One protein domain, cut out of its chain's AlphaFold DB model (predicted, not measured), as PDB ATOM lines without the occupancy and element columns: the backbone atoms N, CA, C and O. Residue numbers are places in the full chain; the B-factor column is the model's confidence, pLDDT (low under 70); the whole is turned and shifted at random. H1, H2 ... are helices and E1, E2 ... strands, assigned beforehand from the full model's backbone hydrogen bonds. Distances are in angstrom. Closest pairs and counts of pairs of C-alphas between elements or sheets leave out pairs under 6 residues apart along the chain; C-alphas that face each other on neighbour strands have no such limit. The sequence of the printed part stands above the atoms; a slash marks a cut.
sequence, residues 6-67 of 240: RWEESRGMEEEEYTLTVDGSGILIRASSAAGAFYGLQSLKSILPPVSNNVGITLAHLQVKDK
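Overview. This is residues 6 to 67 of the 240 residues of the protein "Beta-N-acetylhexosaminidase" of Abscondita terminalis (UniProt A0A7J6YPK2). One sheet of four strands is covered on one face by a single helix, H1, and its other face is bare. Beyond the last residues of H1 the chain makes a long loop, and residues 50 to 56 of it stick out from the body and make much of the length. The printed part has 62 residues with one named helix and four named strands, in the order E1, E2, E3, H1, E4; the sheet is mixed and runs E1, E3, E2, E4. The class is mixed, helices and strands. The whole is only just compact, close to loose, with a radius of gyration of the C-alphas of 12.3 A, and elongated, spanning 39 by 20 by 16 A.

Arrangement. E1, residues 6 to 9, is an edge strand, parallel to E3, residues 26 to 31, at 21 degrees; N 6 and O 27 are within hydrogen-bond range at 3.0 A. E2, residues 18 to 22, is apart from E1 and forms a hairpin with E3, antiparallel at 174 degrees, with N 19 and O 30 at 2.8 A. H1, residues 34 to 47, is on the sheet at a height over the sheet of 8.4 A, over E3 and E2. On the local plane it stands at 33 degrees to E2, only just slantwise to the strands. The closest C-alphas of H1 and E2 are those of Gly 36 and Tyr 18, 5.1 A apart; those of H1 and E3 are Ala 37 and Ala 31, 5.3 A apart. In H1 every O i to N i+4 pair is within hydrogen-bond range. E4, residues 62 to 66, is the other edge strand, antiparallel to E2 at 175 degrees, with N 20 and O 64 at 2.8 A. E4 and H1 are near each other, with 8 pairs of C-alphas within 10 A, and E4 and E1 are apart. E3, H1 and E4 form a split strand-helix-strand unit, two strands running the same way with E2 between them, and its crossover is left-handed. Helix and sheet make two layers, H1 on one face.

Along the chain. E1 begins at C-alpha 6, (179.620, 181.299, 130.422), and is 10.2 A long. E2 measures 13.3 A and E3 16.6 A. H1 runs 20.3 A from C-alpha 34 at (168.108, 178.676, 122.136). E4 measures 12.8 A and ends at C-alpha 66, (179.293, 178.093, 112.536).

Size, cuts and confidence. The C-alphas farthest apart are those of Gly 12 and Asn 53, 40.3 A. The printed part has no cut. The link from H1 to E4, residues 48 to 61, is long, and residues 50 to 56 stand free. The mean pLDDT of the printed part is 76.2; residues 6 to 7 and 51 to 59 are under 70.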
ATOM      1  N   ARG A   6     180.498 180.129 130.509       66.06
ATOM      2  CA  ARG A   6     179.620 181.299 130.422       66.06
ATOM      3  C   ARG A   6     178.857 181.280 129.104       66.06
ATOM      4  O   ARG A   6     179.411 180.965 128.054       66.06
ATOM      5  N   TRP A   7     177.579 181.627 129.175       67.75
ATOM      6  CA  TRP A   7     176.751 181.887 128.006       67.75
ATOM      7  C   TRP A   7     176.473 183.386 127.915       67.75
ATOM      8  O   TRP A   7     176.206 184.030 128.934       67.75
ATOM      9  N   GLU A   8     176.570 183.936 126.707       78.56
ATOM     10  CA  GLU A   8     176.268 185.338 126.419       78.56
ATOM     11  C   GLU A   8     175.299 185.432 125.238       78.56
ATOM     12  O   GLU A   8     175.559 184.912 124.151       78.56
ATOM     13  N   GLU A   9     174.189 186.134 125.451       74.25
ATOM     14  CA  GLU A   9     173.254 186.483 124.389       74.25
ATOM     15  C   GLU A   9     173.860 187.592 123.520       74.25
ATOM     16  O   GLU A   9     174.241 188.654 124.022       74.25
ATOM     17  N   SER A  10     173.962 187.354 122.211       76.88
ATOM     18  CA  SER A  10     174.532 188.315 121.262       76.88
ATOM     19  C   SER A  10     173.482 188.743 120.241       76.88
ATOM     20  O   SER A  10     172.918 187.917 119.525       76.88
ATOM     21  N   ARG A  11     173.228 190.053 120.149       71.56
ATOM     22  CA  ARG A  11     172.281 190.628 119.181       71.56
ATOM     23  C   ARG A  11     172.912 190.659 117.784       71.56
ATOM     24  O   ARG A  11     174.055 191.083 117.647       71.56
ATOM     25  N   GLY A  12     172.162 190.243 116.759       75.44
ATOM     26  CA  GLY A  12     172.599 190.279 115.353       75.44
ATOM     27  C   GLY A  12     173.179 188.971 114.797       75.44
ATOM     28  O   GLY A  12     173.912 189.020 113.816       75.44
ATOM     29  N   MET A  13     172.879 187.830 115.421       78.88
ATOM     30  CA  MET A  13     173.190 186.494 114.892       78.88
ATOM     31  C   MET A  13     171.904 185.829 114.385       78.88
ATOM     32  O   MET A  13     170.835 186.053 114.961       78.88
ATOM     33  N   GLU A  14     172.005 185.015 113.337       77.19
ATOM     34  CA  GLU A  14     170.877 184.231 112.806       77.19
ATOM     35  C   GLU A  14     170.383 183.184 113.825       77.19
ATOM     36  O   GLU A  14     171.110 182.816 114.747       77.19
ATOM     37  N   GLU A  15     169.158 182.675 113.658       76.81
ATOM     38  CA  GLU A  15     168.489 181.811 114.649       76.81
ATOM     39  C   GLU A  15     169.293 180.554 115.026       76.81
ATOM     40  O   GLU A  15     169.289 180.147 116.182       76.81
ATOM     41  N   GLU A  16     170.052 179.960 114.110       77.94
ATOM     42  CA  GLU A  16     170.870 178.769 114.386       77.94
ATOM     43  C   GLU A  16     172.385 179.049 114.411       77.94
ATOM     44  O   GLU A  16     173.190 178.122 114.514       77.94
ATOM     45  N   GLU A  17     172.798 180.317 114.331       81.81
ATOM     46  CA  GLU A  17     174.209 180.714 114.352       81.81
ATOM     47  C   GLU A  17     174.768 180.697 115.782       81.81
ATOM     48  O   GLU A  17     174.131 181.155 116.736       81.81
ATOM     49  N   TYR A  18     175.999 180.203 115.935       85.94
ATOM     50  CA  TYR A  18     176.704 180.233 117.214       85.94
ATOM     51  C   TYR A  18     178.194 180.536 117.054       85.94
ATOM     52  O   TYR A  18     178.815 180.295 116.018       85.94
ATOM     53  N   THR A  19     178.781 181.072 118.122       87.12
ATOM     54  CA  THR A  19     180.231 181.180 118.290       87.12
ATOM     55  C   THR A  19     180.639 180.453 119.564       87.12
ATOM     56  O   THR A  19     180.129 180.758 120.638       87.12
ATOM     57  N   LEU A  20     181.565 179.505 119.452       85.50
ATOM     58  CA  LEU A  20     182.193 178.800 120.567       85.50
ATOM     59  C   LEU A  20     183.646 179.264 120.672       85.50
ATOM     60  O   LEU A  20     184.391 179.200 119.701       85.50
ATOM     61  N   THR A  21     184.055 179.742 121.840       84.62
ATOM     62  CA  THR A  21     185.443 180.110 122.144       84.62
ATOM     63  C   THR A  21     185.891 179.334 123.375       84.62
ATOM     64  O   THR A  21     185.215 179.359 124.399       84.62
ATOM     65  N   VAL A  22     187.005 178.618 123.264       84.19
ATOM     66  CA  VAL A  22     187.645 177.896 124.368       84.19
ATOM     67  C   VAL A  22     189.027 178.490 124.523       84.19
ATOM     68  O   VAL A  22     189.830 178.324 123.617       84.19
ATOM     69  N   ASP A  23     189.306 179.170 125.628       80.12
ATOM     70  CA  ASP A  23     190.585 179.834 125.877       80.12
ATOM     71  C   ASP A  23     191.110 179.555 127.299       80.12
ATOM     72  O   ASP A  23     190.547 178.758 128.052       80.12
ATOM     73  N   GLY A  24     192.224 180.191 127.679       71.88
ATOM     74  CA  GLY A  24     192.806 180.046 129.021       71.88
ATOM     75  C   GLY A  24     191.960 180.643 130.157       71.88
ATOM     76  O   GLY A  24     192.267 180.406 131.325       71.88
ATOM     77  N   SER A  25     190.919 181.416 129.830       71.44
ATOM     78  CA  SER A  25     189.980 182.044 130.766       71.44
ATOM     79  C   SER A  25     188.678 181.252 130.934       71.44
ATOM     80  O   SER A  25     188.050 181.339 131.992       71.44
ATOM     81  N   GLY A  26     188.295 180.429 129.952       79.06
ATOM     82  CA  GLY A  26     187.131 179.558 130.059       79.06
ATOM     83  C   GLY A  26     186.559 179.087 128.722       79.06
ATOM     84  O   GLY A  26     187.213 179.113 127.682       79.06
ATOM     85  N   ILE A  27     185.303 178.638 128.776       84.75
ATOM     86  CA  ILE A  27     184.509 178.277 127.596       84.75
ATOM     87  C   ILE A  27     183.361 179.279 127.481       84.75
ATOM     88  O   ILE A  27     182.555 179.414 128.408       84.75
ATOM     89  N   LEU A  28     183.273 179.949 126.336       85.06
ATOM     90  CA  LEU A  28     182.249 180.934 126.015       85.06
ATOM     91  C   LEU A  28     181.445 180.485 124.794       85.06
ATOM     92  O   LEU A  28     182.003 180.286 123.714       85.06
ATOM     93  N   ILE A  29     180.127 180.370 124.960       84.88
ATOM     94  CA  ILE A  29     179.184 180.148 123.856       84.88
ATOM     95  C   ILE A  29     178.341 181.412 123.684       84.88
ATOM     96  O   ILE A  29     177.684 181.855 124.629       84.88
ATOM     97  N   ARG A  30     178.341 181.971 122.470       86.12
ATOM     98  CA  ARG A  30     177.487 183.091 122.055       86.12
ATOM     99  C   ARG A  30     176.489 182.640 121.004       86.12
ATOM    100  O   ARG A  30     176.882 182.022 120.017       86.12
ATOM    101  N   ALA A  31     175.223 182.973 121.215       85.12
ATOM    102  CA  ALA A  31     174.136 182.740 120.269       85.12
ATOM    103  C   ALA A  31     173.030 183.788 120.480       85.12
ATOM    104  O   ALA A  31     172.945 184.385 121.556       85.12
ATOM    105  N   SER A  32     172.189 184.003 119.469       81.88
ATOM    106  CA  SER A  32     170.995 184.863 119.554       81.88
ATOM    107  C   SER A  32     169.725 184.101 119.944       81.88
ATOM    108  O   SER A  32     168.742 184.723 120.331       81.88
ATOM    109  N   SER A  33     169.729 182.766 119.854       79.62
ATOM    110  CA  SER A  33     168.574 181.916 120.155       79.62
ATOM    111  C   SER A  33     168.962 180.665 120.958       79.62
ATOM    112  O   SER A  33     170.135 180.282 121.052       79.62
ATOM    113  N   ALA A  34     167.947 179.976 121.490       75.81
ATOM    114  CA  ALA A  34     168.108 178.676 122.136       75.81
ATOM    115  C   ALA A  34     168.612 177.583 121.171       75.81
ATOM    116  O   ALA A  34     169.376 176.709 121.590       75.81
ATOM    117  N   ALA A  35     168.233 177.632 119.889       73.25
ATOM    118  CA  ALA A  35     168.674 176.671 118.881       73.25
ATOM    119  C   ALA A  35     170.177 176.812 118.593       73.25
ATOM    120  O   ALA A  35     170.906 175.820 118.661       73.25
ATOM    121  N   GLY A  36     170.662 178.040 118.375       76.94
ATOM    122  CA  GLY A  36     172.092 178.330 118.224       76.94
ATOM    123  C   GLY A  36     172.899 177.926 119.464       76.94
ATOM    124  O   GLY A  36     173.917 177.240 119.357       76.94
ATOM    125  N   ALA A  37     172.402 178.246 120.666       75.25
ATOM    126  CA  ALA A  37     173.050 177.839 121.916       75.25
ATOM    127  C   ALA A  37     173.144 176.307 122.051       75.25
ATOM    128  O   ALA A  37     174.178 175.778 122.471       75.25
ATOM    129  N   PHE A  38     172.092 175.585 121.650       79.00
ATOM    130  CA  PHE A  38     172.080 174.126 121.640       79.00
ATOM    131  C   PHE A  38     173.143 173.548 120.699       79.00
ATOM    132  O   PHE A  38     173.870 172.639 121.104       79.00
ATOM    133  N   TYR A  39     173.277 174.068 119.475       77.94
ATOM    134  CA  TYR A  39     174.322 173.610 118.551       77.94
ATOM    135  C   TYR A  39     175.726 173.907 119.078       77.94
ATOM    136  O   TYR A  39     176.580 173.025 119.036       77.94
ATOM    137  N   GLY A  40     175.939 175.079 119.684       78.31
ATOM    138  CA  GLY A  40     177.202 175.399 120.348       78.31
ATOM    139  C   GLY A  40     177.576 174.397 121.441       78.31
ATOM    140  O   GLY A  40     178.732 173.984 121.538       78.31
ATOM    141  N   LEU A  41     176.594 173.932 122.218       80.25
ATOM    142  CA  LEU A  41     176.811 172.902 123.234       80.25
ATOM    143  C   LEU A  41     177.110 171.522 122.625       80.25
ATOM    144  O   LEU A  41     177.955 170.796 123.149       80.25
ATOM    145  N   GLN A  42     176.449 171.148 121.523       79.31
ATOM    146  CA  GLN A  42     176.746 169.892 120.819       79.31
ATOM    147  C   GLN A  42     178.164 169.892 120.238       79.31
ATOM    148  O   GLN A  42     178.881 168.902 120.382       79.31
ATOM    149  N   SER A  43     178.593 171.009 119.652       81.06
ATOM    150  CA  SER A  43     179.957 171.175 119.146       81.06
ATOM    151  C   SER A  43     180.992 171.165 120.264       81.06
ATOM    152  O   SER A  43     182.055 170.578 120.110       81.06
ATOM    153  N   LEU A  44     180.684 171.727 121.436       79.88
ATOM    154  CA  LEU A  44     181.557 171.572 122.599       79.88
ATOM    155  C   LEU A  44     181.674 170.096 123.004       79.88
ATOM    156  O   LEU A  44     182.779 169.598 123.202       79.88
ATOM    157  N   LYS A  45     180.545 169.382 123.087       81.81
ATOM    158  CA  LYS A  45     180.507 167.962 123.459       81.81
ATOM    159  C   LYS A  45     181.329 167.082 122.514       81.81
ATOM    160  O   LYS A  45     181.933 166.128 122.989       81.81
ATOM    161  N   SER A  46     181.364 167.379 121.215       78.81
ATOM    162  CA  SER A  46     182.161 166.602 120.254       78.81
ATOM    163  C   SER A  46     183.671 166.802 120.416       78.81
ATOM    164  O   SER A  46     184.441 165.925 120.036       78.81
ATOM    165  N   ILE A  47     184.090 167.927 121.004       79.62
ATOM    166  CA  ILE A  47     185.498 168.268 121.245       79.62
ATOM    167  C   ILE A  47     185.973 167.763 122.619       79.62
ATOM    168  O   ILE A  47     187.176 167.622 122.849       79.62
ATOM    169  N   LEU A  48     185.051 167.461 123.540       76.50
ATOM    170  CA  LEU A  48     185.411 166.901 124.841       76.50
ATOM    171  C   LEU A  48     186.016 165.492 124.671       76.50
ATOM    172  O   LEU A  48     185.392 164.630 124.045       76.50
ATOM    173  N   PRO A  49     187.198 165.216 125.254       72.00
ATOM    174  CA  PRO A  49     187.757 163.873 125.250       72.00
ATOM    175  C   PRO A  49     186.867 162.913 126.059       72.00
ATOM    176  O   PRO A  49     186.136 163.349 126.957       72.00
ATOM    177  N   PRO A  50     186.927 161.597 125.784       70.81
ATOM    178  CA  PRO A  50     186.201 160.606 126.567       70.81
ATOM    179  C   PRO A  50     186.593 160.716 128.044       70.81
ATOM    180  O   PRO A  50     187.770 160.659 128.398       70.81
ATOM    181  N   VAL A  51     185.589 160.911 128.900       63.97
ATOM    182  CA  VAL A  51     185.767 161.172 130.331       63.97
ATOM    183  C   VAL A  51     186.371 159.933 131.000       63.97
ATOM    184  O   VAL A  51     185.690 158.924 131.168       63.97
ATOM    185  N   SER A  52     187.648 160.000 131.384       56.78
ATOM    186  CA  SER A  52     188.263 159.045 132.306       56.78
ATOM    187  C   SER A  52     188.231 159.628 133.720       56.78
ATOM    188  O   SER A  52     188.370 160.835 133.921       56.78
ATOM    189  N   ASN A  53     187.951 158.776 134.704       55.06
ATOM    190  CA  ASN A  53     187.666 159.187 136.075       55.06
ATOM    191  C   ASN A  53     188.751 160.128 136.644       55.06
ATOM    192  O   ASN A  53     189.889 159.718 136.857       55.06
ATOM    193  N   ASN A  54     188.345 161.363 136.958       54.72
ATOM    194  CA  ASN A  54     189.048 162.339 137.799       54.72
ATOM    195  C   ASN A  54     190.447 162.798 137.349       54.72
ATOM    196  O   ASN A  54     191.316 163.035 138.188       54.72
ATOM    197  N   VAL A  55     190.655 163.027 136.051       56.44
ATOM    198  CA  VAL A  55     191.798 163.818 135.564       56.44
ATOM    199  C   VAL A  55     191.270 165.077 134.879       56.44
ATOM    200  O   VAL A  55     190.285 165.023 134.145       56.44
ATOM    201  N   GLY A  56     191.877 166.232 135.171       59.00
ATOM    202  CA  GLY A  56     191.488 167.512 134.575       59.00
ATOM    203  C   GLY A  56     191.430 167.431 133.046       59.00
ATOM    204  O   GLY A  56     192.298 166.833 132.417       59.00
ATOM    205  N   ILE A  57     190.388 168.017 132.458       65.50
ATOM    206  CA  ILE A  57     190.182 168.019 131.009       65.50
ATOM    207  C   ILE A  57     191.072 169.106 130.399       65.50
ATOM    208  O   ILE A  57     190.884 170.290 130.682       65.50
ATOM    209  N   THR A  58     192.019 168.713 129.550       66.38
ATOM    210  CA  THR A  58     192.804 169.647 128.733       66.38
ATOM    211  C   THR A  58     192.093 169.854 127.401       66.38
ATOM    212  O   THR A  58     191.911 168.899 126.648       66.38
ATOM    213  N   LEU A  59     191.701 171.093 127.101       69.38
ATOM    214  CA  LEU A  59     191.113 171.474 125.817       69.38
ATOM    215  C   LEU A  59     192.077 172.368 125.040       69.38
ATOM    216  O   LEU A  59     192.780 173.192 125.624       69.38
ATOM    217  N   ALA A  60     192.104 172.200 123.720       74.62
ATOM    218  CA  ALA A  60     192.836 173.101 122.842       74.62
ATOM    219  C   ALA A  60     192.159 174.479 122.810       74.62
ATOM    220  O   ALA A  60     190.930 174.571 122.836       74.62
ATOM    221  N   HIS A  61     192.962 175.541 122.712       79.94
ATOM    222  CA  HIS A  61     192.440 176.885 122.483       79.94
ATOM    223  C   HIS A  61     191.837 176.932 121.073       79.94
ATOM    224  O   HIS A  61     192.554 176.710 120.096       79.94
ATOM    225  N   LEU A  62     190.531 177.173 120.963       82.38
ATOM    226  CA  LEU A  62     189.827 177.165 119.681       82.38
ATOM    227  C   LEU A  62     188.726 178.219 119.628       82.38
ATOM    228  O   LEU A  62     188.095 178.538 120.636       82.38
ATOM    229  N   GLN A  63     188.462 178.707 118.421       83.81
ATOM    230  CA  GLN A  63     187.324 179.559 118.119       83.81
ATOM    231  C   GLN A  63     186.581 178.979 116.916       83.81
ATOM    232  O   GLN A  63     187.153 178.814 115.841       83.81
ATOM    233  N   VAL A  64     185.306 178.659 117.106       82.94
ATOM    234  CA  VAL A  64     184.410 178.130 116.077       82.94
ATOM    235  C   VAL A  64     183.296 179.137 115.879       82.94
ATOM    236  O   VAL A  64     182.628 179.520 116.836       82.94
ATOM    237  N   LYS A  65     183.095 179.550 114.631       85.19
ATOM    238  CA  LYS A  65     181.913 180.281 114.190       85.19
ATOM    239  C   LYS A  65     181.233 179.430 113.133       85.19
ATOM    240  O   LYS A  65     181.858 179.119 112.121       85.19
ATOM    241  N   ASP A  66     179.990 179.055 113.379       76.94
ATOM    242  CA  ASP A  66     179.293 178.093 112.536       76.94
ATOM    243  C   ASP A  66     177.823 178.480 112.368       76.94
ATOM    244  O   ASP A  66     177.215 179.124 113.230       76.94
ATOM    245  N   LYS A  67     177.285 178.114 111.206       72.81
ATOM    246  CA  LYS A  67     175.884 178.285 110.839       72.81
ATOM    247  C   LYS A  67     175.484 177.163 109.879       72.81
ATOM    248  O   LYS A  67     176.261 176.832 108.979       72.81
TER     249      LYS A  67